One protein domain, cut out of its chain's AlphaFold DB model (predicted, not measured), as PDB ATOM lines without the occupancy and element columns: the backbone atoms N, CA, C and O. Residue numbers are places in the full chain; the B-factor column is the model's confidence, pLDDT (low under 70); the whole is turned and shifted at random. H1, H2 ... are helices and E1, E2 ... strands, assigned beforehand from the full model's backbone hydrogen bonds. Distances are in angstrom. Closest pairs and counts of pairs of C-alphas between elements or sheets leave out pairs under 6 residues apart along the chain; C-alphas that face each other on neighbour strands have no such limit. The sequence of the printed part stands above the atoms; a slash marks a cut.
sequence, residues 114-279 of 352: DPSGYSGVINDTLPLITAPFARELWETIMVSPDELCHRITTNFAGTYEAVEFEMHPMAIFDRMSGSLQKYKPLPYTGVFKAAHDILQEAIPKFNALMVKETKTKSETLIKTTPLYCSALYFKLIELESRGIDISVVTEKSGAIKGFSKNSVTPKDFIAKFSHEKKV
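What this domain is: This is residues 114 to 279 of the 352 residues of an uncharacterized protein of Photobacterium kishitanii (UniProt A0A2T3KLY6). One long helix, H7, runs through the middle of the domain, with H2, H3 and H6 packed round it and short H5 at its first residues. Towards one end of the longest axis H4 and H8 lie side by side, with the small strand pair E1 and E4 beyond H8; at the other end is the hairpin E2 and E3, where residues 213 to 218 stick out. The printed part has 166 residues, with eight named helices and four named strands in the order E1 H1 H2 H3 H4 H5 H6 E2 E3 H7 H8 E4; the class is mixed, and both two-strand sheets are antiparallel. It is compact, with a radius of gyration of the C-alphas of 16.3 A and spans of 53 by 42 by 31 A.

How they stand to each other: E1, residues 114 to 119, is the antiparallel neighbour of E4, residues 275 to 278, with N 114 and O 277 within hydrogen-bond range at 2.8 A. The closest C-alphas of E1 and H8, residues 266 to 273, are those of Pro 115 and Lys 267, 5.3 A apart. H1, residues 127 to 130, and H2, residues 134 to 142, touch only at the corner, and only just, with 3 pairs of C-alphas within 8 A; the closest are Leu 128 and Ala 134, 6.2 A. H4, residues 169 to 177, touches H8 at a shallow tilt of 9 degrees, opposite ways, closest at C-alphas 173 and 266, 5.9 A. The hub is H7, residues 224 to 241. Its residues 228 to 236 alone touch H2, at a shallow tilt of 24 degrees, opposite ways, closest at C-alphas 141 and 228, 6.0 A. Its residues 224 to 228 alone touch H5, residues 179 to 182, closest at C-alphas 180 and 225, 5.9 A. H3, residues 145 to 153, touches H6, residues 190 to 202, at a steep tilt of 54 degrees, closest at C-alphas 149 and 195, 5.2 A. E2, residues 209 to 213, and E3, residues 218 to 222, form an antiparallel hairpin, with N 221 and O 210 at 2.8 A. Every O i to N i+4 pair is within hydrogen-bond range in H3, H4, H6 and H7, against 3 of 5 in H2 and 2 of 4 in H8; H1 and H5 are too short for such a pair.

Where its parts are: E1 begins at C-alpha 114 (45.487, -34.557, 6.679). H6 measures 18.8 A from first to last C-alpha. H7 measures 25.5 A, from C-alpha 224 (32.110, -43.785, 24.338) to C-alpha 241 (35.179, -68.464, 18.715). E4 ends at C-alpha 278 (49.522, -34.590, 2.133).

The domain as a whole: The two C-alphas farthest apart, of Thr 125 and Thr 216, are 53.8 A apart. The printed part has no cut. The links H3 to H4 and H7 to H8 are long. No printed residue is under 70 in pLDDT.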
ATOM      1  N   ASP A 114      46.771 -35.100   6.236       85.81
ATOM      2  CA  ASP A 114      45.487 -34.557   6.679       85.81
ATOM      3  C   ASP A 114      44.778 -35.610   7.555       85.81
ATOM      4  O   ASP A 114      44.541 -36.720   7.078       85.81
ATOM      5  N   PRO A 115      44.431 -35.312   8.823       81.44
ATOM      6  CA  PRO A 115      43.770 -36.273   9.712       81.44
ATOM      7  C   PRO A 115      42.415 -36.781   9.205       81.44
ATOM      8  O   PRO A 115      41.956 -37.830   9.651       81.44
ATOM      9  N   SER A 116      41.786 -36.017   8.313       80.12
ATOM     10  CA  SER A 116      40.435 -36.244   7.793       80.12
ATOM     11  C   SER A 116      40.387 -36.359   6.268       80.12
ATOM     12  O   SER A 116      39.308 -36.404   5.689       80.12
ATOM     13  N   GLY A 117      41.540 -36.361   5.601       80.94
ATOM     14  CA  GLY A 117      41.614 -36.292   4.149       80.94
ATOM     15  C   GLY A 117      42.279 -37.511   3.528       80.94
ATOM     16  O   GLY A 117      43.237 -38.060   4.067       80.94
ATOM     17  N   TYR A 118      41.820 -37.863   2.333       89.06
ATOM     18  CA  TYR A 118      42.418 -38.886   1.482       89.06
ATOM     19  C   TYR A 118      42.578 -38.374   0.044       89.06
ATOM     20  O   TYR A 118      42.182 -37.252  -0.283       89.06
ATOM     21  N   SER A 119      43.234 -39.165  -0.797       89.81
ATOM     22  CA  SER A 119      43.471 -38.867  -2.206       89.81
ATOM     23  C   SER A 119      43.420 -40.137  -3.053       89.81
ATOM     24  O   SER A 119      43.753 -41.222  -2.579       89.81
ATOM     25  N   GLY A 120      43.028 -39.984  -4.319       89.62
ATOM     26  CA  GLY A 120      42.840 -41.102  -5.243       89.62
ATOM     27  C   GLY A 120      41.455 -41.743  -5.143       89.62
ATOM     28  O   GLY A 120      40.545 -41.196  -4.521       89.62
ATOM     29  N   VAL A 121      41.312 -42.890  -5.805       91.19
ATOM     30  CA  VAL A 121      40.083 -43.696  -5.827       91.19
ATOM     31  C   VAL A 121      40.044 -44.596  -4.592       91.19
ATOM     32  O   VAL A 121      41.086 -45.065  -4.134       91.19
ATOM     33  N   ILE A 122      38.848 -44.821  -4.055       93.62
ATOM     34  CA  ILE A 122      38.620 -45.747  -2.945       93.62
ATOM     35  C   ILE A 122      38.494 -47.161  -3.512       93.62
ATOM     36  O   ILE A 122      37.652 -47.412  -4.366       93.62
ATOM     37  N   ASN A 123      39.333 -48.074  -3.034       92.62
ATOM     38  CA  ASN A 123      39.245 -49.496  -3.331       92.62
ATOM     39  C   ASN A 123      38.346 -50.188  -2.302       92.62
ATOM     40  O   ASN A 123      38.818 -50.556  -1.234       92.62
ATOM     41  N   ASP A 124      37.074 -50.384  -2.614       92.19
ATOM     42  CA  ASP A 124      36.089 -51.037  -1.750       92.19
ATOM     43  C   ASP A 124      36.113 -52.576  -1.812       92.19
ATOM     44  O   ASP A 124      35.385 -53.231  -1.068       92.19
ATOM     45  N   THR A 125      36.994 -53.183  -2.614       94.38
ATOM     46  CA  THR A 125      37.024 -54.642  -2.804       94.38
ATOM     47  C   THR A 125      37.795 -55.390  -1.714       94.38
ATOM     48  O   THR A 125      37.901 -56.619  -1.760       94.38
ATOM     49  N   LEU A 126      38.387 -54.678  -0.750       93.94
ATOM     50  CA  LEU A 126      39.183 -55.294   0.312       93.94
ATOM     51  C   LEU A 126      38.312 -56.141   1.254       93.94
ATOM     52  O   LEU A 126      37.198 -55.725   1.580       93.94
ATOM     53  N   PRO A 127      38.841 -57.256   1.805       94.25
ATOM     54  CA  PRO A 127      38.095 -58.118   2.728       94.25
ATOM     55  C   PRO A 127      37.543 -57.402   3.965       94.25
ATOM     56  O   PRO A 127      36.540 -57.836   4.517       94.25
ATOM     57  N   LEU A 128      38.135 -56.268   4.369       94.44
ATOM     58  CA  LEU A 128      37.576 -55.406   5.418       94.44
ATOM     59  C   LEU A 128      36.126 -54.988   5.133       94.44
ATOM     60  O   LEU A 128      35.408 -54.687   6.076       94.44
ATOM     61  N   ILE A 129      35.704 -54.951   3.872       95.81
ATOM     62  CA  ILE A 129      34.343 -54.609   3.448       95.81
ATOM     63  C   ILE A 129      33.622 -55.833   2.884       95.81
ATOM     64  O   ILE A 129      32.439 -56.020   3.153       95.81
ATOM     65  N   THR A 130      34.328 -56.670   2.121       95.44
ATOM     66  CA  THR A 130      33.718 -57.743   1.322       95.44
ATOM     67  C   THR A 130      33.654 -59.102   2.017       95.44
ATOM     68  O   THR A 130      32.979 -59.998   1.511       95.44
ATOM     69  N   ALA A 131      34.324 -59.295   3.162       95.38
ATOM     70  CA  ALA A 131      34.258 -60.571   3.875       95.38
ATOM     71  C   ALA A 131      32.814 -60.883   4.324       95.38
ATOM     72  O   ALA A 131      32.096 -59.968   4.735       95.38
ATOM     73  N   PRO A 132      32.383 -62.160   4.334       94.69
ATOM     74  CA  PRO A 132      31.004 -62.528   4.676       94.69
ATOM     75  C   PRO A 132      30.534 -62.024   6.049       94.69
ATOM     76  O   PRO A 132      29.363 -61.708   6.227       94.69
ATOM     77  N   PHE A 133      31.456 -61.904   7.010       94.44
ATOM     78  CA  PHE A 133      31.188 -61.414   8.364       94.44
ATOM     79  C   PHE A 133      31.429 -59.902   8.536       94.44
ATOM     80  O   PHE A 133      31.207 -59.365   9.619       94.44
ATOM     81  N   ALA A 134      31.895 -59.188   7.501       94.88
ATOM     82  CA  ALA A 134      32.281 -57.780   7.616       94.88
ATOM     83  C   ALA A 134      31.102 -56.893   8.033       94.88
ATOM     84  O   ALA A 134      31.277 -55.983   8.841       94.88
ATOM     85  N   ARG A 135      29.892 -57.175   7.531       94.31
ATOM     86  CA  ARG A 135      28.684 -56.452   7.950       94.31
ATOM     87  C   ARG A 135      28.442 -56.611   9.447       94.31
ATOM     88  O   ARG A 135      28.344 -55.611  10.148       94.31
ATOM     89  N   GLU A 136      28.443 -57.850   9.932       93.50
ATOM     90  CA  GLU A 136      28.257 -58.180  11.350       93.50
ATOM     91  C   GLU A 136      29.315 -57.503  12.243       93.50
ATOM     92  O   GLU A 136      29.014 -57.016  13.332       93.50
ATOM     93  N   LEU A 137      30.557 -57.411  11.760       95.56
ATOM     94  CA  LEU A 137      31.629 -56.690  12.439       95.56
ATOM     95  C   LEU A 137      31.335 -55.183  12.522       95.56
ATOM     96  O   LEU A 137      31.367 -54.612  13.616       95.56
ATOM     97  N   TRP A 138      31.041 -54.530  11.393       96.00
ATOM     98  CA  TRP A 138      30.875 -53.074  11.337       96.00
ATOM     99  C   TRP A 138      29.576 -52.572  11.957       96.00
ATOM    100  O   TRP A 138      29.564 -51.461  12.486       96.00
ATOM    101  N   GLU A 139      28.522 -53.386  12.004       95.06
ATOM    102  CA  GLU A 139      27.301 -53.073  12.758       95.06
ATOM    103  C   GLU A 139      27.594 -52.682  14.209       95.06
ATOM    104  O   GLU A 139      26.959 -51.772  14.743       95.06
ATOM    105  N   THR A 140      28.626 -53.284  14.815       95.44
ATOM    106  CA  THR A 140      29.087 -52.979  16.180       95.44
ATOM    107  C   THR A 140      29.310 -51.486  16.409       95.44
ATOM    108  O   THR A 140      29.060 -50.980  17.500       95.44
ATOM    109  N   ILE A 141      29.774 -50.751  15.397       95.38
ATOM    110  CA  ILE A 141      30.008 -49.310  15.527       95.38
ATOM    111  C   ILE A 141      28.857 -48.449  15.010       95.38
ATOM    112  O   ILE A 141      28.879 -47.239  15.245       95.38
ATOM    113  N   MET A 142      27.865 -49.036  14.339       95.12
ATOM    114  CA  MET A 142      26.740 -48.316  13.731       95.12
ATOM    115  C   MET A 142      25.559 -48.127  14.688       95.12
ATOM    116  O   MET A 142      24.834 -47.140  14.563       95.12
ATOM    117  N   VAL A 143      25.417 -49.006  15.679       94.81
ATOM    118  CA  VAL A 143      24.349 -48.968  16.689       94.81
ATOM    119  C   VAL A 143      24.447 -47.784  17.660       94.81
ATOM    120  O   VAL A 143      25.417 -47.016  17.662       94.81
ATOM    121  N   SER A 144      23.418 -47.620  18.494       94.00
ATOM    122  CA  SER A 144      23.416 -46.674  19.617       94.00
ATOM    123  C   SER A 144      24.258 -47.181  20.804       94.00
ATOM    124  O   SER A 144      24.523 -48.382  20.900       94.00
ATOM    125  N   PRO A 145      24.684 -46.308  21.743       95.00
ATOM    126  CA  PRO A 145      25.451 -46.750  22.910       95.00
ATOM    127  C   PRO A 145      24.693 -47.735  23.813       95.00
ATOM    128  O   PRO A 145      25.302 -48.668  24.334       95.00
ATOM    129  N   ASP A 146      23.384 -47.541  23.988       95.06
ATOM    130  CA  ASP A 146      22.506 -48.427  24.759       95.06
ATOM    131  C   ASP A 146      22.449 -49.825  24.141       95.06
ATOM    132  O   ASP A 146      22.709 -50.825  24.813       95.06
ATOM    133  N   GLU A 147      22.194 -49.883  22.834       95.31
ATOM    134  CA  GLU A 147      22.139 -51.133  22.085       95.31
ATOM    135  C   GLU A 147      23.496 -51.842  22.065       95.31
ATOM    136  O   GLU A 147      23.557 -53.049  22.295       95.31
ATOM    137  N   LEU A 148      24.596 -51.106  21.874       96.50
ATOM    138  CA  LEU A 148      25.943 -51.664  21.964       96.50
ATOM    139  C   LEU A 148      26.173 -52.348  23.314       96.50
ATOM    140  O   LEU A 148      26.679 -53.466  23.363       96.50
ATOM    141  N   CYS A 149      25.817 -51.682  24.414       97.19
ATOM    142  CA  CYS A 149      26.023 -52.236  25.749       97.19
ATOM    143  C   CYS A 149      25.167 -53.476  25.975       97.19
ATOM    144  O   CYS A 149      25.660 -54.454  26.531       97.19
ATOM    145  N   HIS A 150      23.929 -53.475  25.479       95.75
ATOM    146  CA  HIS A 150      23.082 -54.658  25.524       95.75
ATOM    147  C   HIS A 150      23.696 -55.832  24.743       95.75
ATOM    148  O   HIS A 150      23.819 -56.935  25.288       95.75
ATOM    149  N   ARG A 151      24.174 -55.577  23.516       96.12
ATOM    150  CA  ARG A 151      24.887 -56.556  22.680       96.12
ATOM    151  C   ARG A 151      26.134 -57.106  23.389       96.12
ATOM    152  O   ARG A 151      26.318 -58.314  23.433       96.12
ATOM    153  N   ILE A 152      26.943 -56.266  24.041       97.31
ATOM    154  CA  ILE A 152      28.108 -56.723  24.828       97.31
ATOM    155  C   ILE A 152      27.676 -57.639  25.982       97.31
ATOM    156  O   ILE A 152      28.246 -58.712  26.155       97.31
ATOM    157  N   THR A 153      26.657 -57.250  26.758       96.62
ATOM    158  CA  THR A 153      26.202 -58.030  27.931       96.62
ATOM    159  C   THR A 153      25.592 -59.383  27.586       96.62
ATOM    160  O   THR A 153      25.511 -60.259  28.440       96.62
ATOM    161  N   THR A 154      25.185 -59.561  26.334       94.62
ATOM    162  CA  THR A 154      24.647 -60.814  25.796       94.62
ATOM    163  C   THR A 154      25.685 -61.565  24.961       94.62
ATOM    164  O   THR A 154      25.347 -62.546  24.313       94.62
ATOM    165  N   ASN A 155      26.955 -61.134  24.976       92.38
ATOM    166  CA  ASN A 155      28.033 -61.687  24.151       92.38
ATOM    167  C   ASN A 155      27.671 -61.743  22.654       92.38
ATOM    168  O   ASN A 155      27.965 -62.712  21.964       92.38
ATOM    169  N   PHE A 156      26.961 -60.717  22.175       91.62
ATOM    170  CA  PHE A 156      26.374 -60.626  20.837       91.62
ATOM    171  C   PHE A 156      25.436 -61.790  20.466       91.62
ATOM    172  O   PHE A 156      25.144 -61.982  19.287       91.62
ATOM    173  N   ALA A 157      24.949 -62.556  21.447       84.69
ATOM    174  CA  ALA A 157      24.015 -63.645  21.223       84.69
ATOM    175  C   ALA A 157      22.579 -63.121  21.085       84.69
ATOM    176  O   ALA A 157      22.084 -62.379  21.932       84.69
ATOM    177  N   GLY A 158      21.891 -63.578  20.038       77.75
ATOM    178  CA  GLY A 158      20.494 -63.251  19.759       77.75
ATOM    179  C   GLY A 158      20.290 -62.636  18.376       77.75
ATOM    180  O   GLY A 158      21.236 -62.343  17.650       77.75
ATOM    181  N   THR A 159      19.026 -62.461  18.002       76.38
ATOM    182  CA  THR A 159      18.617 -61.726  16.799       76.38
ATOM    183  C   THR A 159      18.374 -60.268  17.156       76.38
ATOM    184  O   THR A 159      17.460 -59.966  17.923       76.38
ATOM    185  N   TYR A 160      19.176 -59.378  16.582       81.06
ATOM    186  CA  TYR A 160      18.964 -57.934  16.646       81.06
ATOM    187  C   TYR A 160      18.377 -57.447  15.327       81.06
ATOM    188  O   TYR A 160      18.580 -58.070  14.282       81.06
ATOM    189  N   GLU A 161      17.668 -56.322  15.371       81.00
ATOM    190  CA  GLU A 161      17.267 -55.643  14.145       81.00
ATOM    191  C   GLU A 161      18.516 -55.251  13.350       81.00
ATOM    192  O   GLU A 161      19.504 -54.746  13.898       81.00
ATOM    193  N   ALA A 162      18.487 -55.542  12.049       78.50
ATOM    194  CA  ALA A 162      19.585 -55.203  11.164       78.50
ATOM    195  C   ALA A 162      19.699 -53.680  11.073       78.50
ATOM    196  O   ALA A 162      18.726 -52.989  10.763       78.50
ATOM    197  N   VAL A 163      20.898 -53.158  11.319       88.00
ATOM    198  CA  VAL A 163      21.158 -51.734  11.119       88.00
ATOM    199  C   VAL A 163      21.339 -51.498   9.629       88.00
ATOM    200  O   VAL A 163      22.216 -52.089   8.995       88.00
ATOM    201  N   GLU A 164      20.527 -50.614   9.062       88.06
ATOM    202  CA  GLU A 164      20.680 -50.223   7.669       88.06
ATOM    203  C   GLU A 164      21.855 -49.249   7.529       88.06
ATOM    204  O   GLU A 164      21.836 -48.122   8.027       88.06
ATOM    205  N   PHE A 165      22.913 -49.702   6.863       91.06
ATOM    206  CA  PHE A 165      24.019 -48.860   6.428       91.06
ATOM    207  C   PHE A 165      24.685 -49.454   5.189       91.06
ATOM    208  O   PHE A 165      24.666 -50.671   4.941       91.06
ATOM    209  N   GLU A 166      25.296 -48.563   4.416       91.88
ATOM    210  CA  GLU A 166      26.068 -48.913   3.237       91.88
ATOM    211  C   GLU A 166      27.395 -49.570   3.641       91.88
ATOM    212  O   GLU A 166      28.180 -49.013   4.413       91.88
ATOM    213  N   MET A 167      27.665 -50.754   3.088       93.38
ATOM    214  CA  MET A 167      28.940 -51.452   3.262       93.38
ATOM    215  C   MET A 167      29.997 -50.842   2.345       93.38
ATOM    216  O   MET A 167      30.394 -51.433   1.348       93.38
ATOM    217  N   HIS A 168      30.434 -49.634   2.693       94.56
ATOM    218  CA  HIS A 168      31.431 -48.880   1.948       94.56
ATOM    219  C   HIS A 168      32.428 -48.210   2.914       94.56
ATOM    220  O   HIS A 168      32.017 -47.738   3.983       94.56
ATOM    221  N   PRO A 169      33.732 -48.109   2.571       94.38
ATOM    222  CA  PRO A 169      34.737 -47.502   3.447       94.38
ATOM    223  C   PRO A 169      34.368 -46.103   3.948       94.38
ATOM    224  O   PRO A 169      34.661 -45.768   5.095       94.38
ATOM    225  N   MET A 170      33.690 -45.295   3.124       92.88
ATOM    226  CA  MET A 170      33.284 -43.945   3.528       92.88
ATOM    227  C   MET A 170      32.232 -43.935   4.630       92.88
ATOM    228  O   MET A 170      32.339 -43.111   5.530       92.88
ATOM    229  N   ALA A 171      31.284 -44.875   4.638       94.19
ATOM    230  CA  ALA A 171      30.273 -44.934   5.691       94.19
ATOM    231  C   ALA A 171      30.925 -45.185   7.064       94.19
ATOM    232  O   ALA A 171      30.611 -44.528   8.060       94.19
ATOM    233  N   ILE A 172      31.914 -46.084   7.103       94.75
ATOM    234  CA  ILE A 172      32.711 -46.376   8.303       94.75
ATOM    235  C   ILE A 172      33.599 -45.180   8.666       94.75
ATOM    236  O   ILE A 172      33.645 -44.772   9.828       94.75
ATOM    237  N   PHE A 173      34.272 -44.573   7.687       92.62
ATOM    238  CA  PHE A 173      35.111 -43.395   7.896       92.62
ATOM    239  C   PHE A 173      34.323 -42.207   8.470       92.62
ATOM    240  O   PHE A 173      34.788 -41.557   9.412       92.62
ATOM    241  N   ASP A 174      33.127 -41.941   7.951       91.56
ATOM    242  CA  ASP A 174      32.251 -40.863   8.408       91.56
ATOM    243  C   ASP A 174      31.727 -41.144   9.814       91.56
ATOM    244  O   ASP A 174      31.692 -40.249  10.665       91.56
ATOM    245  N   ARG A 175      31.420 -42.411  10.118       92.69
ATOM    246  CA  ARG A 175      31.086 -42.845  11.477       92.69
ATOM    247  C   ARG A 175      32.245 -42.595  12.452       92.69
ATOM    248  O   ARG A 175      32.018 -42.051  13.537       92.69
ATOM    249  N   MET A 176      33.482 -42.922  12.060       92.06
ATOM    250  CA  MET A 176      34.702 -42.702  12.854       92.06
ATOM    251  C   MET A 176      35.028 -41.222  13.064       92.06
ATOM    252  O   MET A 176      35.377 -40.825  14.176       92.06
ATOM    253  N   SER A 177      34.962 -40.416  12.005       87.25
ATOM    254  CA  SER A 177      35.308 -38.987  12.026       87.25
ATOM    255  C   SER A 177      34.190 -38.122  12.614       87.25
ATOM    256  O   SER A 177      34.436 -37.016  13.094       87.25
ATOM    257  N   GLY A 178      32.954 -38.620  12.563       86.31
ATOM    258  CA  GLY A 178      31.741 -37.920  12.950       86.31
ATOM    259  C   GLY A 178      31.220 -38.341  14.318       86.31
ATOM    260  O   GLY A 178      31.711 -37.890  15.355       86.31
ATOM    261  N   SER A 179      30.136 -39.118  14.329       81.38
ATOM    262  CA  SER A 179      29.306 -39.323  15.523       81.38
ATOM    263  C   SER A 179      30.020 -40.061  16.658       81.38
ATOM    264  O   SER A 179      29.812 -39.692  17.815       81.38
ATOM    265  N   LEU A 180      30.920 -41.013  16.372       86.25
ATOM    266  CA  LEU A 180      31.630 -41.772  17.417       86.25
ATOM    267  C   LEU A 180      32.472 -40.898  18.353       86.25
ATOM    268  O   LEU A 180      32.604 -41.212  19.536       86.25
ATOM    269  N   GLN A 181      33.030 -39.801  17.839       83.38
ATOM    270  CA  GLN A 181      33.835 -38.859  18.626       83.38
ATOM    271  C   GLN A 181      32.987 -37.780  19.313       83.38
ATOM    272  O   GLN A 181      33.493 -37.039  20.154       83.38
ATOM    273  N   LYS A 182      31.702 -37.670  18.954       87.88
ATOM    274  CA  LYS A 182      30.782 -36.633  19.447       87.88
ATOM    275  C   LYS A 182      29.853 -37.122  20.558       87.88
ATOM    276  O   LYS A 182      29.237 -36.288  21.224       87.88
ATOM    277  N   TYR A 183      29.732 -38.434  20.766       89.31
ATOM    278  CA  TYR A 183      28.914 -38.963  21.854       89.31
ATOM    279  C   TYR A 183      29.411 -38.472  23.214       89.31
ATOM    280  O   TYR A 183      30.604 -38.519  23.522       89.31
ATOM    281  N   LYS A 184      28.466 -38.045  24.054       92.06
ATOM    282  CA  LYS A 184      28.757 -37.686  25.442       92.06
ATOM    283  C   LYS A 184      29.196 -38.934  26.221       92.06
ATOM    284  O   LYS A 184      28.719 -40.026  25.912       92.06
ATOM    285  N   PRO A 185      30.067 -38.783  27.233       95.00
ATOM    286  CA  PRO A 185      30.363 -39.870  28.155       95.00
ATOM    287  C   PRO A 185      29.088 -40.397  28.832       95.00
ATOM    288  O   PRO A 185      28.180 -39.617  29.128       95.00
ATOM    289  N   LEU A 186      29.042 -41.705  29.068       96.00
ATOM    290  CA  LEU A 186      27.906 -42.420  29.655       96.00
ATOM    291  C   LEU A 186      28.070 -42.542  31.175       96.00
ATOM    292  O   LEU A 186      29.208 -42.594  31.650       96.00
ATOM    293  N   PRO A 187      26.979 -42.622  31.952       96.19
ATOM    294  CA  PRO A 187      27.072 -42.875  33.384       96.19
ATOM    295  C   PRO A 187      27.607 -44.287  33.653       96.19
ATOM    296  O   PRO A 187      27.228 -45.245  32.981       96.19
ATOM    297  N   TYR A 188      28.472 -44.433  34.659       96.19
ATOM    298  CA  TYR A 188      28.966 -45.740  35.100       96.19
ATOM    299  C   TYR A 188      27.925 -46.460  35.979       96.19
ATOM    300  O   TYR A 188      28.111 -46.647  37.182       96.19
ATOM    301  N   THR A 189      26.783 -46.824  35.393       95.94
ATOM    302  CA  THR A 189      25.658 -47.480  36.078       95.94
ATOM    303  C   THR A 189      24.941 -48.477  35.160       95.94
ATOM    304  O   THR A 189      25.105 -48.444  33.940       95.94
ATOM    305  N   GLY A 190      24.149 -49.385  35.745       96.38
ATOM    306  CA  GLY A 190      23.266 -50.299  35.010       96.38
ATOM    307  C   GLY A 190      23.971 -51.106  33.911       96.38
ATOM    308  O   GLY A 190      25.051 -51.659  34.131       96.38
ATOM    309  N   VAL A 191      23.362 -51.141  32.720       96.62
ATOM    310  CA  VAL A 191      23.875 -51.875  31.549       96.62
ATOM    311  C   VAL A 191      25.236 -51.353  31.072       96.62
ATOM    312  O   VAL A 191      26.074 -52.140  30.640       96.62
ATOM    313  N   PHE A 192      25.509 -50.051  31.214       97.56
ATOM    314  CA  PHE A 192      26.785 -49.457  30.804       97.56
ATOM    315  C   PHE A 192      27.938 -49.943  31.678       97.56
ATOM    316  O   PHE A 192      29.013 -50.258  31.168       97.56
ATOM    317  N   LYS A 193      27.705 -50.042  32.993       97.62
ATOM    318  CA  LYS A 193      28.677 -50.614  33.929       97.62
ATOM    319  C   LYS A 193      28.933 -52.089  33.618       97.62
ATOM    320  O   LYS A 193      30.088 -52.479  33.517       97.62
ATOM    321  N   ALA A 194      27.880 -52.881  33.413       97.88
ATOM    322  CA  ALA A 194      28.027 -54.298  33.081       97.88
ATOM    323  C   ALA A 194      28.838 -54.506  31.788       97.88
ATOM    324  O   ALA A 194      29.790 -55.283  31.777       97.88
ATOM    325  N   ALA A 195      28.524 -53.758  30.725       98.12
ATOM    326  CA  ALA A 195      29.269 -53.814  29.468       98.12
ATOM    327  C   ALA A 195      30.736 -53.385  29.635       98.12
ATOM    328  O   ALA A 195      31.634 -54.022  29.088       98.12
ATOM    329  N   HIS A 196      30.994 -52.326  30.409       98.19
ATOM    330  CA  HIS A 196      32.353 -51.902  30.732       98.19
ATOM    331  C   HIS A 196      33.133 -53.006  31.451       98.19
ATOM    332  O   HIS A 196      34.264 -53.290  31.069       98.19
ATOM    333  N   ASP A 197      32.544 -53.607  32.484       97.88
ATOM    334  CA  ASP A 197      33.210 -54.606  33.320       97.88
ATOM    335  C   ASP A 197      33.577 -55.856  32.489       97.88
ATOM    336  O   ASP A 197      34.709 -56.327  32.578       97.88
ATOM    337  N   ILE A 198      32.697 -56.290  31.573       98.12
ATOM    338  CA  ILE A 198      32.980 -57.366  30.600       98.12
ATOM    339  C   ILE A 198      34.164 -57.007  29.695       98.12
ATOM    340  O   ILE A 198      35.093 -57.797  29.529       98.12
ATOM    341  N   LEU A 199      34.171 -55.805  29.110       98.06
ATOM    342  CA  LEU A 199      35.272 -55.382  28.237       98.06
ATOM    343  C   LEU A 199      36.588 -55.208  29.003       98.06
ATOM    344  O   LEU A 199      37.655 -55.447  28.443       98.06
ATOM    345  N   GLN A 200      36.526 -54.803  30.270       97.62
ATOM    346  CA  GLN A 200      37.695 -54.649  31.130       97.62
ATOM    347  C   GLN A 200      38.382 -55.981  31.419       97.62
ATOM    348  O   GLN A 200      39.612 -56.011  31.505       97.62
ATOM    349  N   GLU A 201      37.599 -57.050  31.538       97.25
ATOM    350  CA  GLU A 201      38.088 -58.417  31.695       97.25
ATOM    351  C   GLU A 201      38.588 -58.996  30.363       97.25
ATOM    352  O   GLU A 201      39.694 -59.532  30.295       97.25
ATOM    353  N   ALA A 202      37.818 -58.829  29.283       96.56
ATOM    354  CA  ALA A 202      38.104 -59.463  27.999       96.56
ATOM    355  C   ALA A 202      39.204 -58.768  27.176       96.56
ATOM    356  O   ALA A 202      39.908 -59.423  26.406       96.56
ATOM    357  N   ILE A 203      39.356 -57.441  27.286       96.69
ATOM    358  CA  ILE A 203      40.193 -56.648  26.374       96.69
ATOM    359  C   ILE A 203      41.403 -56.045  27.106       96.69
ATOM    360  O   ILE A 203      41.298 -55.022  27.794       96.69
ATOM    361  N   PRO A 204      42.623 -56.576  26.878       93.31
ATOM    362  CA  PRO A 204      43.825 -56.047  27.510       93.31
ATOM    363  C   PRO A 204      44.067 -54.591  27.120       93.31
ATOM    364  O   PRO A 204      44.084 -54.274  25.926       93.31
ATOM    365  N   LYS A 205      44.370 -53.736  28.104       92.50
ATOM    366  CA  LYS A 205      44.610 -52.288  27.941       92.50
ATOM    367  C   LYS A 205      43.367 -51.473  27.552       92.50
ATOM    368  O   LYS A 205      43.525 -50.341  27.086       92.50
ATOM    369  N   PHE A 206      42.160 -52.011  27.727       96.44
ATOM    370  CA  PHE A 206      40.946 -51.199  27.700       96.44
ATOM    371  C   PHE A 206      40.996 -50.130  28.797       96.44
ATOM    372  O   PHE A 206      41.381 -50.408  29.932       96.44
ATOM    373  N   ASN A 207      40.668 -48.892  28.430       93.81
ATOM    374  CA  ASN A 207      40.617 -47.753  29.332       93.81
ATOM    375  C   ASN A 207      39.552 -46.752  28.865       93.81
ATOM    376  O   ASN A 207      39.814 -45.866  28.043       93.81
ATOM    377  N   ALA A 208      38.349 -46.886  29.421       94.75
ATOM    378  CA  ALA A 208      37.231 -45.996  29.124       94.75
ATOM    379  C   ALA A 208      36.820 -45.089  30.286       94.75
ATOM    380  O   ALA A 208      36.046 -44.161  30.055       94.75
ATOM    381  N   LEU A 209      37.307 -45.302  31.509       95.94
ATOM    382  CA  LEU A 209      36.853 -44.507  32.648       95.94
ATOM    383  C   LEU A 209      37.398 -43.074  32.605       95.94
ATOM    384  O   LEU A 209      38.532 -42.794  32.204       95.94
ATOM    385  N   MET A 210      36.565 -42.140  33.044       94.50
ATOM    386  CA  MET A 210      36.971 -40.792  33.412       94.50
ATOM    387  C   MET A 210      36.195 -40.323  34.630       94.50
ATOM    388  O   MET A 210      35.019 -40.641  34.788       94.50
ATOM    389  N   VAL A 211      36.848 -39.513  35.455       92.56
ATOM    390  CA  VAL A 211      36.192 -38.816  36.556       92.56
ATOM    391  C   VAL A 211      35.936 -37.386  36.115       92.56
ATOM    392  O   VAL A 211      36.843 -36.691  35.652       92.56
ATOM    393  N   LYS A 212      34.683 -36.951  36.221       89.06
ATOM    394  CA  LYS A 212      34.299 -35.557  36.039       89.06
ATOM    395  C   LYS A 212      34.116 -34.934  37.415       89.06
ATOM    396  O   LYS A 212      33.167 -35.254  38.126       89.06
ATOM    397  N   GLU A 213      35.025 -34.038  37.771       85.75
ATOM    398  CA  GLU A 213      34.948 -33.277  39.013       85.75
ATOM    399  C   GLU A 213      34.239 -31.944  38.772       85.75
ATOM    400  O   GLU A 213      34.534 -31.198  37.835       85.75
ATOM    401  N   THR A 214      33.277 -31.645  39.632       76.75
ATOM    402  CA  THR A 214      32.660 -30.326  39.765       76.75
ATOM    403  C   THR A 214      32.881 -29.830  41.190       76.75
ATOM    404  O   THR A 214      33.217 -30.621  42.069       76.75
ATOM    405  N   LYS A 215      32.662 -28.534  41.451       74.56
ATOM    406  CA  LYS A 215      32.857 -27.935  42.789       74.56
ATOM    407  C   LYS A 215      32.103 -28.658  43.919       74.56
ATOM    408  O   LYS A 215      32.452 -28.468  45.076       74.56
ATOM    409  N   THR A 216      31.074 -29.444  43.597       70.31
ATOM    410  CA  THR A 216      30.170 -30.088  44.562       70.31
ATOM    411  C   THR A 216      29.989 -31.598  44.368       70.31
ATOM    412  O   THR A 216      29.385 -32.232  45.228       70.31
ATOM    413  N   LYS A 217      30.478 -32.205  43.274       79.81
ATOM    414  CA  LYS A 217      30.269 -33.636  42.982       79.81
ATOM    415  C   LYS A 217      31.366 -34.208  42.085       79.81
ATOM    416  O   LYS A 217      31.753 -33.563  41.107       79.81
ATOM    417  N   SER A 218      31.802 -35.432  42.377       85.25
ATOM    418  CA  SER A 218      32.570 -36.282  41.466       85.25
ATOM    419  C   SER A 218      31.650 -37.334  40.842       85.25
ATOM    420  O   SER A 218      30.799 -37.921  41.510       85.25
ATOM    421  N   GLU A 219      31.781 -37.542  39.535       90.50
ATOM    422  CA  GLU A 219      31.006 -38.536  38.793       90.50
ATOM    423  C   GLU A 219      31.935 -39.375  37.913       90.50
ATOM    424  O   GLU A 219      32.731 -38.831  37.141       90.50
ATOM    425  N   THR A 220      31.828 -40.700  38.025       95.00
ATOM    426  CA  THR A 220      32.532 -41.645  37.153       95.00
ATOM    427  C   THR A 220      31.721 -41.868  35.884       95.00
ATOM    428  O   THR A 220      30.553 -42.257  35.936       95.00
ATOM    429  N   LEU A 221      32.358 -41.635  34.740       96.38
ATOM    430  CA  LEU A 221      31.761 -41.746  33.415       96.38
ATOM    431  C   LEU A 221      32.580 -42.690  32.529       96.38
ATOM    432  O   LEU A 221      33.793 -42.834  32.698       96.38
ATOM    433  N   ILE A 222      31.918 -43.276  31.538       96.75
ATOM    434  CA  ILE A 222      32.514 -44.123  30.506       96.75
ATOM    435  C   ILE A 222      32.631 -43.304  29.221       96.75
ATOM    436  O   ILE A 222      31.641 -42.819  28.670       96.75
ATOM    437  N   LYS A 223      33.850 -43.159  28.707       95.56
ATOM    438  CA  LYS A 223      34.100 -42.604  27.378       95.56
ATOM    439  C   LYS A 223      33.554 -43.563  26.323       95.56
ATOM    440  O   LYS A 223      33.885 -44.745  26.303       95.56
ATOM    441  N   THR A 224      32.781 -43.023  25.396       95.19
ATOM    442  CA  THR A 224      32.110 -43.785  24.338       95.19
ATOM    443  C   THR A 224      33.067 -44.280  23.262       95.19
ATOM    444  O   THR A 224      32.973 -45.435  22.867       95.19
ATOM    445  N   THR A 225      34.034 -43.476  22.809       95.75
ATOM    446  CA  THR A 225      34.974 -43.927  21.764       95.75
ATOM    447  C   THR A 225      35.776 -45.174  22.176       95.75
ATOM    448  O   THR A 225      35.769 -46.129  21.399       95.75
ATOM    449  N   PRO A 226      36.411 -45.243  23.369       96.50
ATOM    450  CA  PRO A 226      37.052 -46.475  23.831       96.50
ATOM    451  C   PRO A 226      36.092 -47.660  23.949       96.50
ATOM    452  O   PRO A 226      36.478 -48.776  23.615       96.50
ATOM    453  N   LEU A 227      34.847 -47.421  24.380       97.00
ATOM    454  CA  LEU A 227      33.817 -48.453  24.492       97.00
ATOM    455  C   LEU A 227      33.516 -49.094  23.127       97.00
ATOM    456  O   LEU A 227      33.665 -50.302  22.988       97.00
ATOM    457  N   TYR A 228      33.190 -48.294  22.105       97.56
ATOM    458  CA  TYR A 228      32.966 -48.786  20.736       97.56
ATOM    459  C   TYR A 228      34.194 -49.491  20.162       97.56
ATOM    460  O   TYR A 228      34.079 -50.551  19.551       97.56
ATOM    461  N   CYS A 229      35.377 -48.909  20.366       97.06
ATOM    462  CA  CYS A 229      36.620 -49.489  19.881       97.06
ATOM    463  C   CYS A 229      36.860 -50.873  20.487       97.06
ATOM    464  O   CYS A 229      37.099 -51.824  19.755       97.06
ATOM    465  N   SER A 230      36.770 -51.009  21.811       97.75
ATOM    466  CA  SER A 230      36.972 -52.298  22.479       97.75
ATOM    467  C   SER A 230      35.848 -53.291  22.203       97.75
ATOM    468  O   SER A 230      36.132 -54.477  22.086       97.75
ATOM    469  N   ALA A 231      34.611 -52.832  21.999       97.88
ATOM    470  CA  ALA A 231      33.512 -53.688  21.563       97.88
ATOM    471  C   ALA A 231      33.766 -54.308  20.179       97.88
ATOM    472  O   ALA A 231      33.453 -55.474  19.974       97.88
ATOM    473  N   LEU A 232      34.396 -53.571  19.257       97.44
ATOM    474  CA  LEU A 232      34.797 -54.101  17.949       97.44
ATOM    475  C   LEU A 232      35.825 -55.238  18.086       97.44
ATOM    476  O   LEU A 232      35.726 -56.254  17.406       97.44
ATOM    477  N   TYR A 233      36.784 -55.102  19.007       97.62
ATOM    478  CA  TYR A 233      37.734 -56.175  19.323       97.62
ATOM    479  C   TYR A 233      37.069 -57.352  20.045       97.62
ATOM    480  O   TYR A 233      37.402 -58.499  19.772       97.62
ATOM    481  N   PHE A 234      36.111 -57.086  20.931       97.81
ATOM    482  CA  PHE A 234      35.321 -58.129  21.582       97.81
ATOM    483  C   PHE A 234      34.487 -58.913  20.559       97.81
ATOM    484  O   PHE A 234      34.428 -60.137  20.622       97.81
ATOM    485  N   LYS A 235      33.949 -58.226  19.543       96.94
ATOM    486  CA  LYS A 235      33.268 -58.861  18.414       96.94
ATOM    487  C   LYS A 235      34.196 -59.766  17.600       96.94
ATOM    488  O   LYS A 235      33.775 -60.841  17.197       96.94
ATOM    489  N   LEU A 236      35.458 -59.381  17.389       96.38
ATOM    490  CA  LEU A 236      36.432 -60.264  16.732       96.38
ATOM    491  C   LEU A 236      36.676 -61.558  17.519       96.38
ATOM    492  O   LEU A 236      36.742 -62.616  16.905       96.38
ATOM    493  N   ILE A 237      36.779 -61.481  18.852       95.88
ATOM    494  CA  ILE A 237      36.950 -62.663  19.716       95.88
ATOM    495  C   ILE A 237      35.740 -63.596  19.583       95.88
ATOM    496  O   ILE A 237      35.897 -64.809  19.461       95.88
ATOM    497  N   GLU A 238      34.528 -63.038  19.572       95.56
ATOM    498  CA  GLU A 238      33.304 -63.821  19.377       95.56
ATOM    499  C   GLU A 238      33.259 -64.482  17.989       95.56
ATOM    500  O   GLU A 238      33.001 -65.683  17.899       95.56
ATOM    501  N   LEU A 239      33.593 -63.757  16.917       95.25
ATOM    502  CA  LEU A 239      33.667 -64.316  15.561       95.25
ATOM    503  C   LEU A 239      34.716 -65.436  15.460       95.25
ATOM    504  O   LEU A 239      34.440 -66.497  14.899       95.25
ATOM    505  N   GLU A 240      35.898 -65.240  16.045       95.38
ATOM    506  CA  GLU A 240      36.957 -66.255  16.087       95.38
ATOM    507  C   GLU A 240      36.507 -67.506  16.861       95.38
ATOM    508  O   GLU A 240      36.752 -68.628  16.418       95.38
ATOM    509  N   SER A 241      35.749 -67.341  17.953       94.75
ATOM    510  CA  SER A 241      35.179 -68.464  18.715       94.75
ATOM    511  C   SER A 241      34.184 -69.313  17.909       94.75
ATOM    512  O   SER A 241      33.990 -70.491  18.210       94.75
ATOM    513  N   ARG A 242      33.600 -68.750  16.841       94.56
ATOM    514  CA  ARG A 242      32.751 -69.454  15.861       94.56
ATOM    515  C   ARG A 242      33.550 -70.145  14.751       94.56
ATOM    516  O   ARG A 242      32.951 -70.701  13.834       94.56
ATOM    517  N   GLY A 243      34.881 -70.108  14.810       94.69
ATOM    518  CA  GLY A 243      35.767 -70.670  13.790       94.69
ATOM    519  C   GLY A 243      35.905 -69.800  12.538       94.69
ATOM    520  O   GLY A 243      36.325 -70.300  11.496       94.69
ATOM    521  N   ILE A 244      35.535 -68.516  12.609       95.88
ATOM    522  CA  ILE A 244      35.679 -67.574  11.492       95.88
ATOM    523  C   ILE A 244      37.119 -67.056  11.450       95.88
ATOM    524  O   ILE A 244      37.646 -66.571  12.449       95.88
ATOM    525  N   ASP A 245      37.740 -67.105  10.270       94.56
ATOM    526  CA  ASP A 245      39.071 -66.537  10.057       94.56
ATOM    527  C   ASP A 245      39.027 -64.999  10.028       94.56
ATOM    528  O   ASP A 245      38.635 -64.375   9.037       94.56
ATOM    529  N   ILE A 246      39.465 -64.379  11.125       95.38
ATOM    530  CA  ILE A 246      39.550 -62.920  11.281       95.38
ATOM    531  C   ILE A 246      40.850 -62.317  10.720       95.38
ATOM    532  O   ILE A 246      41.003 -61.088  10.695       95.38
ATOM    533  N   SER A 247      41.798 -63.137  10.250       94.94
ATOM    534  CA  SER A 247      43.082 -62.655   9.719       94.94
ATOM    535  C   SER A 247      42.915 -61.818   8.446       94.94
ATOM    536  O   SER A 247      43.741 -60.957   8.149       94.94
ATOM    537  N   VAL A 248      41.796 -61.992   7.736       92.75
ATOM    538  CA  VAL A 248      41.462 -61.232   6.523       92.75
ATOM    539  C   VAL A 248      41.106 -59.765   6.801       92.75
ATOM    540  O   VAL A 248      41.220 -58.933   5.901       92.75
ATOM    541  N   VAL A 249      40.712 -59.421   8.037       94.00
ATOM    542  CA  VAL A 249      40.372 -58.038   8.440       94.00
ATOM    543  C   VAL A 249      41.337 -57.421   9.454       94.00
ATOM    544  O   VAL A 249      41.221 -56.235   9.779       94.00
ATOM    545  N   THR A 250      42.306 -58.195   9.944       95.12
ATOM    546  CA  THR A 250      43.282 -57.767  10.954       95.12
ATOM    547  C   THR A 250      44.704 -57.724  10.394       95.12
ATOM    548  O   THR A 250      45.056 -58.381   9.418       95.12
ATOM    549  N   GLU A 251      45.559 -56.894  10.987       93.06
ATOM    550  CA  GLU A 251      46.999 -56.933  10.735       93.06
ATOM    551  C   GLU A 251      47.636 -58.113  11.488       93.06
ATOM    552  O   GLU A 251      47.030 -58.682  12.388       93.06
ATOM    553  N   LYS A 252      48.902 -58.447  11.198       89.81
ATOM    554  CA  LYS A 252      49.634 -59.541  11.880       89.81
ATOM    555  C   LYS A 252      49.644 -59.438  13.414       89.81
ATOM    556  O   LYS A 252      49.905 -60.418  14.097       89.81
ATOM    557  N   SER A 253      49.414 -58.243  13.950       87.94
ATOM    558  CA  SER A 253      49.298 -57.961  15.382       87.94
ATOM    559  C   SER A 253      47.907 -58.247  15.971       87.94
ATOM    560  O   SER A 253      47.709 -58.004  17.160       87.94
ATOM    561  N   GLY A 254      46.936 -58.678  15.159       89.94
ATOM    562  CA  GLY A 254      45.518 -58.778  15.517       89.94
ATOM    563  C   GLY A 254      44.785 -57.429  15.535       89.94
ATOM    564  O   GLY A 254      43.637 -57.356  15.961       89.94
ATOM    565  N   ALA A 255      45.434 -56.338  15.111       93.25
ATOM    566  CA  ALA A 255      44.844 -55.001  15.122       93.25
ATOM    567  C   ALA A 255      44.027 -54.715  13.857       93.25
ATOM    568  O   ALA A 255      44.459 -55.028  12.750       93.25
ATOM    569  N   ILE A 256      42.895 -54.027  14.002       94.88
ATOM    570  CA  ILE A 256      42.172 -53.448  12.864       94.88
ATOM    571  C   ILE A 256      42.812 -52.096  12.546       94.88
ATOM    572  O   ILE A 256      42.928 -51.222  13.411       94.88
ATOM    573  N   LYS A 257      43.238 -51.888  11.296       93.75
ATOM    574  CA  LYS A 257      43.881 -50.626  10.912       93.75
ATOM    575  C   LYS A 257      42.950 -49.437  11.164       93.75
ATOM    576  O   LYS A 257      41.802 -49.428  10.737       93.75
ATOM    577  N   GLY A 258      43.472 -48.414  11.839       93.38
ATOM    578  CA  GLY A 258      42.719 -47.212  12.194       93.38
ATOM    579  C   GLY A 258      41.839 -47.355  13.439       93.38
ATOM    580  O   GLY A 258      41.251 -46.362  13.860       93.38
ATOM    581  N   PHE A 259      41.810 -48.523  14.087       95.12
ATOM    582  CA  PHE A 259      41.161 -48.733  15.379       95.12
ATOM    583  C   PHE A 259      42.187 -49.239  16.391       95.12
ATOM    584  O   PHE A 259      42.678 -50.359  16.297       95.12
ATOM    585  N   SER A 260      42.504 -48.434  17.400       95.31
ATOM    586  CA  SER A 260      43.095 -48.965  18.629       95.31
ATOM    587  C   SER A 260      41.976 -49.436  19.556       95.31
ATOM    588  O   SER A 260      40.810 -49.174  19.299       95.31
ATOM    589  N   LYS A 261      42.309 -50.071  20.681       95.50
ATOM    590  CA  LYS A 261      41.313 -50.449  21.699       95.50
ATOM    591  C   LYS A 261      40.650 -49.241  22.380       95.50
ATOM    592  O   LYS A 261      39.598 -49.387  22.987       95.50
ATOM    593  N   ASN A 262      41.244 -48.048  22.274       95.31
ATOM    594  CA  ASN A 262      40.803 -46.851  23.002       95.31
ATOM    595  C   ASN A 262      40.537 -45.630  22.107       95.31
ATOM    596  O   ASN A 262      40.128 -44.581  22.601       95.31
ATOM    597  N   SER A 263      40.820 -45.708  20.811       94.44
ATOM    598  CA  SER A 263      40.743 -44.559  19.913       94.44
ATOM    599  C   SER A 263      40.663 -44.978  18.455       94.44
ATOM    600  O   SER A 263      41.156 -46.036  18.064       94.44
ATOM    601  N   VAL A 264      40.116 -44.083  17.641       93.75
ATOM    602  CA  VAL A 264      40.081 -44.208  16.186       93.75
ATOM    603  C   VAL A 264      41.094 -43.267  15.542       93.75
ATOM    604  O   VAL A 264      41.359 -42.175  16.043       93.75
ATOM    605  N   THR A 265      41.655 -43.687  14.414       92.44
ATOM    606  CA  THR A 265      42.506 -42.875  13.539       92.44
ATOM    607  C   THR A 265      41.944 -42.974  12.117       92.44
ATOM    608  O   THR A 265      42.368 -43.845  11.356       92.44
ATOM    609  N   PRO A 266      40.971 -42.115  11.750       91.75
ATOM    610  CA  PRO A 266      40.259 -42.218  10.473       91.75
ATOM    611  C   PRO A 266      41.183 -42.190   9.252       91.75
ATOM    612  O   PRO A 266      41.008 -42.992   8.338       91.75
ATOM    613  N   LYS A 267      42.219 -41.338   9.268       88.94
ATOM    614  CA  LYS A 267      43.234 -41.300   8.204       88.94
ATOM    615  C   LYS A 267      43.947 -42.641   7.983       88.94
ATOM    616  O   LYS A 267      44.213 -43.009   6.848       88.94
ATOM    617  N   ASP A 268      44.217 -43.395   9.049       91.50
ATOM    618  CA  ASP A 268      44.931 -44.669   8.958       91.50
ATOM    619  C   ASP A 268      44.004 -45.761   8.413       91.50
ATOM    620  O   ASP A 268      44.469 -46.642   7.691       91.50
ATOM    621  N   PHE A 269      42.709 -45.693   8.746       93.50
ATOM    622  CA  PHE A 269      41.681 -46.576   8.193       93.50
ATOM    623  C   PHE A 269      41.508 -46.336   6.692       93.50
ATOM    624  O   PHE A 269      41.690 -47.258   5.900       93.50
ATOM    625  N   ILE A 270      41.244 -45.089   6.278       92.50
ATOM    626  CA  ILE A 270      41.014 -44.770   4.861       92.50
ATOM    627  C   ILE A 270      42.266 -44.991   4.001       92.50
ATOM    628  O   ILE A 270      42.145 -45.304   2.819       92.50
ATOM    629  N   ALA A 271      43.463 -44.926   4.596       92.00
ATOM    630  CA  ALA A 271      44.727 -45.248   3.935       92.00
ATOM    631  C   ALA A 271      44.879 -46.733   3.545       92.00
ATOM    632  O   ALA A 271      45.802 -47.076   2.810       92.00
ATOM    633  N   LYS A 272      44.006 -47.636   4.021       92.81
ATOM    634  CA  LYS A 272      43.930 -49.005   3.472       92.81
ATOM    635  C   LYS A 272      43.222 -49.039   2.130       92.81
ATOM    636  O   LYS A 272      43.574 -49.858   1.292       92.81
ATOM    637  N   PHE A 273      42.257 -48.149   1.936       93.81
ATOM    638  CA  PHE A 273      41.403 -48.116   0.755       93.81
ATOM    639  C   PHE A 273      41.848 -47.053  -0.261       93.81
ATOM    640  O   PHE A 273      41.384 -47.068  -1.391       93.81
ATOM    641  N   SER A 274      42.726 -46.120   0.119       92.94
ATOM    642  CA  SER A 274      43.159 -44.985  -0.711       92.94
ATOM    643  C   SER A 274      44.522 -44.438  -0.258       92.94
ATOM    644  O   SER A 274      45.142 -44.971   0.663       92.94
ATOM    645  N   HIS A 275      45.006 -43.357  -0.874       89.25
ATOM    646  CA  HIS A 275      46.255 -42.710  -0.467       89.25
ATOM    647  C   HIS A 275      46.028 -41.615   0.580       89.25
ATOM    648  O   HIS A 275      45.091 -40.820   0.480       89.25
ATOM    649  N   GLU A 276      46.943 -41.492   1.545       87.50
ATOM    650  CA  GLU A 276      46.926 -40.380   2.499       87.50
ATOM    651  C   GLU A 276      47.073 -39.026   1.787       87.50
ATOM    652  O   GLU A 276      47.959 -38.821   0.950       87.50
ATOM    653  N   LYS A 277      46.248 -38.050   2.172       90.19
ATOM    654  CA  LYS A 277      46.344 -36.690   1.636       90.19
ATOM    655  C   LYS A 277      47.448 -35.911   2.345       90.19
ATOM    656  O   LYS A 277      47.379 -35.669   3.549       90.19
ATOM    657  N   LYS A 278      48.453 -35.451   1.598       91.94
ATOM    658  CA  LYS A 278      49.522 -34.590   2.133       91.94
ATOM    659  C   LYS A 278      49.011 -33.181   2.448       91.94
ATOM    660  O   LYS A 278      48.297 -32.572   1.651       91.94
ATOM    661  N   VAL A 279      49.448 -32.629   3.579       92.62
ATOM    662  CA  VAL A 279      49.253 -31.215   3.927       92.62
ATOM    663  C   VAL A 279      50.396 -30.408   3.327       92.62
ATOM    664  O   VAL A 279      51.500 -30.366   3.867       92.62
TER     665      VAL A 279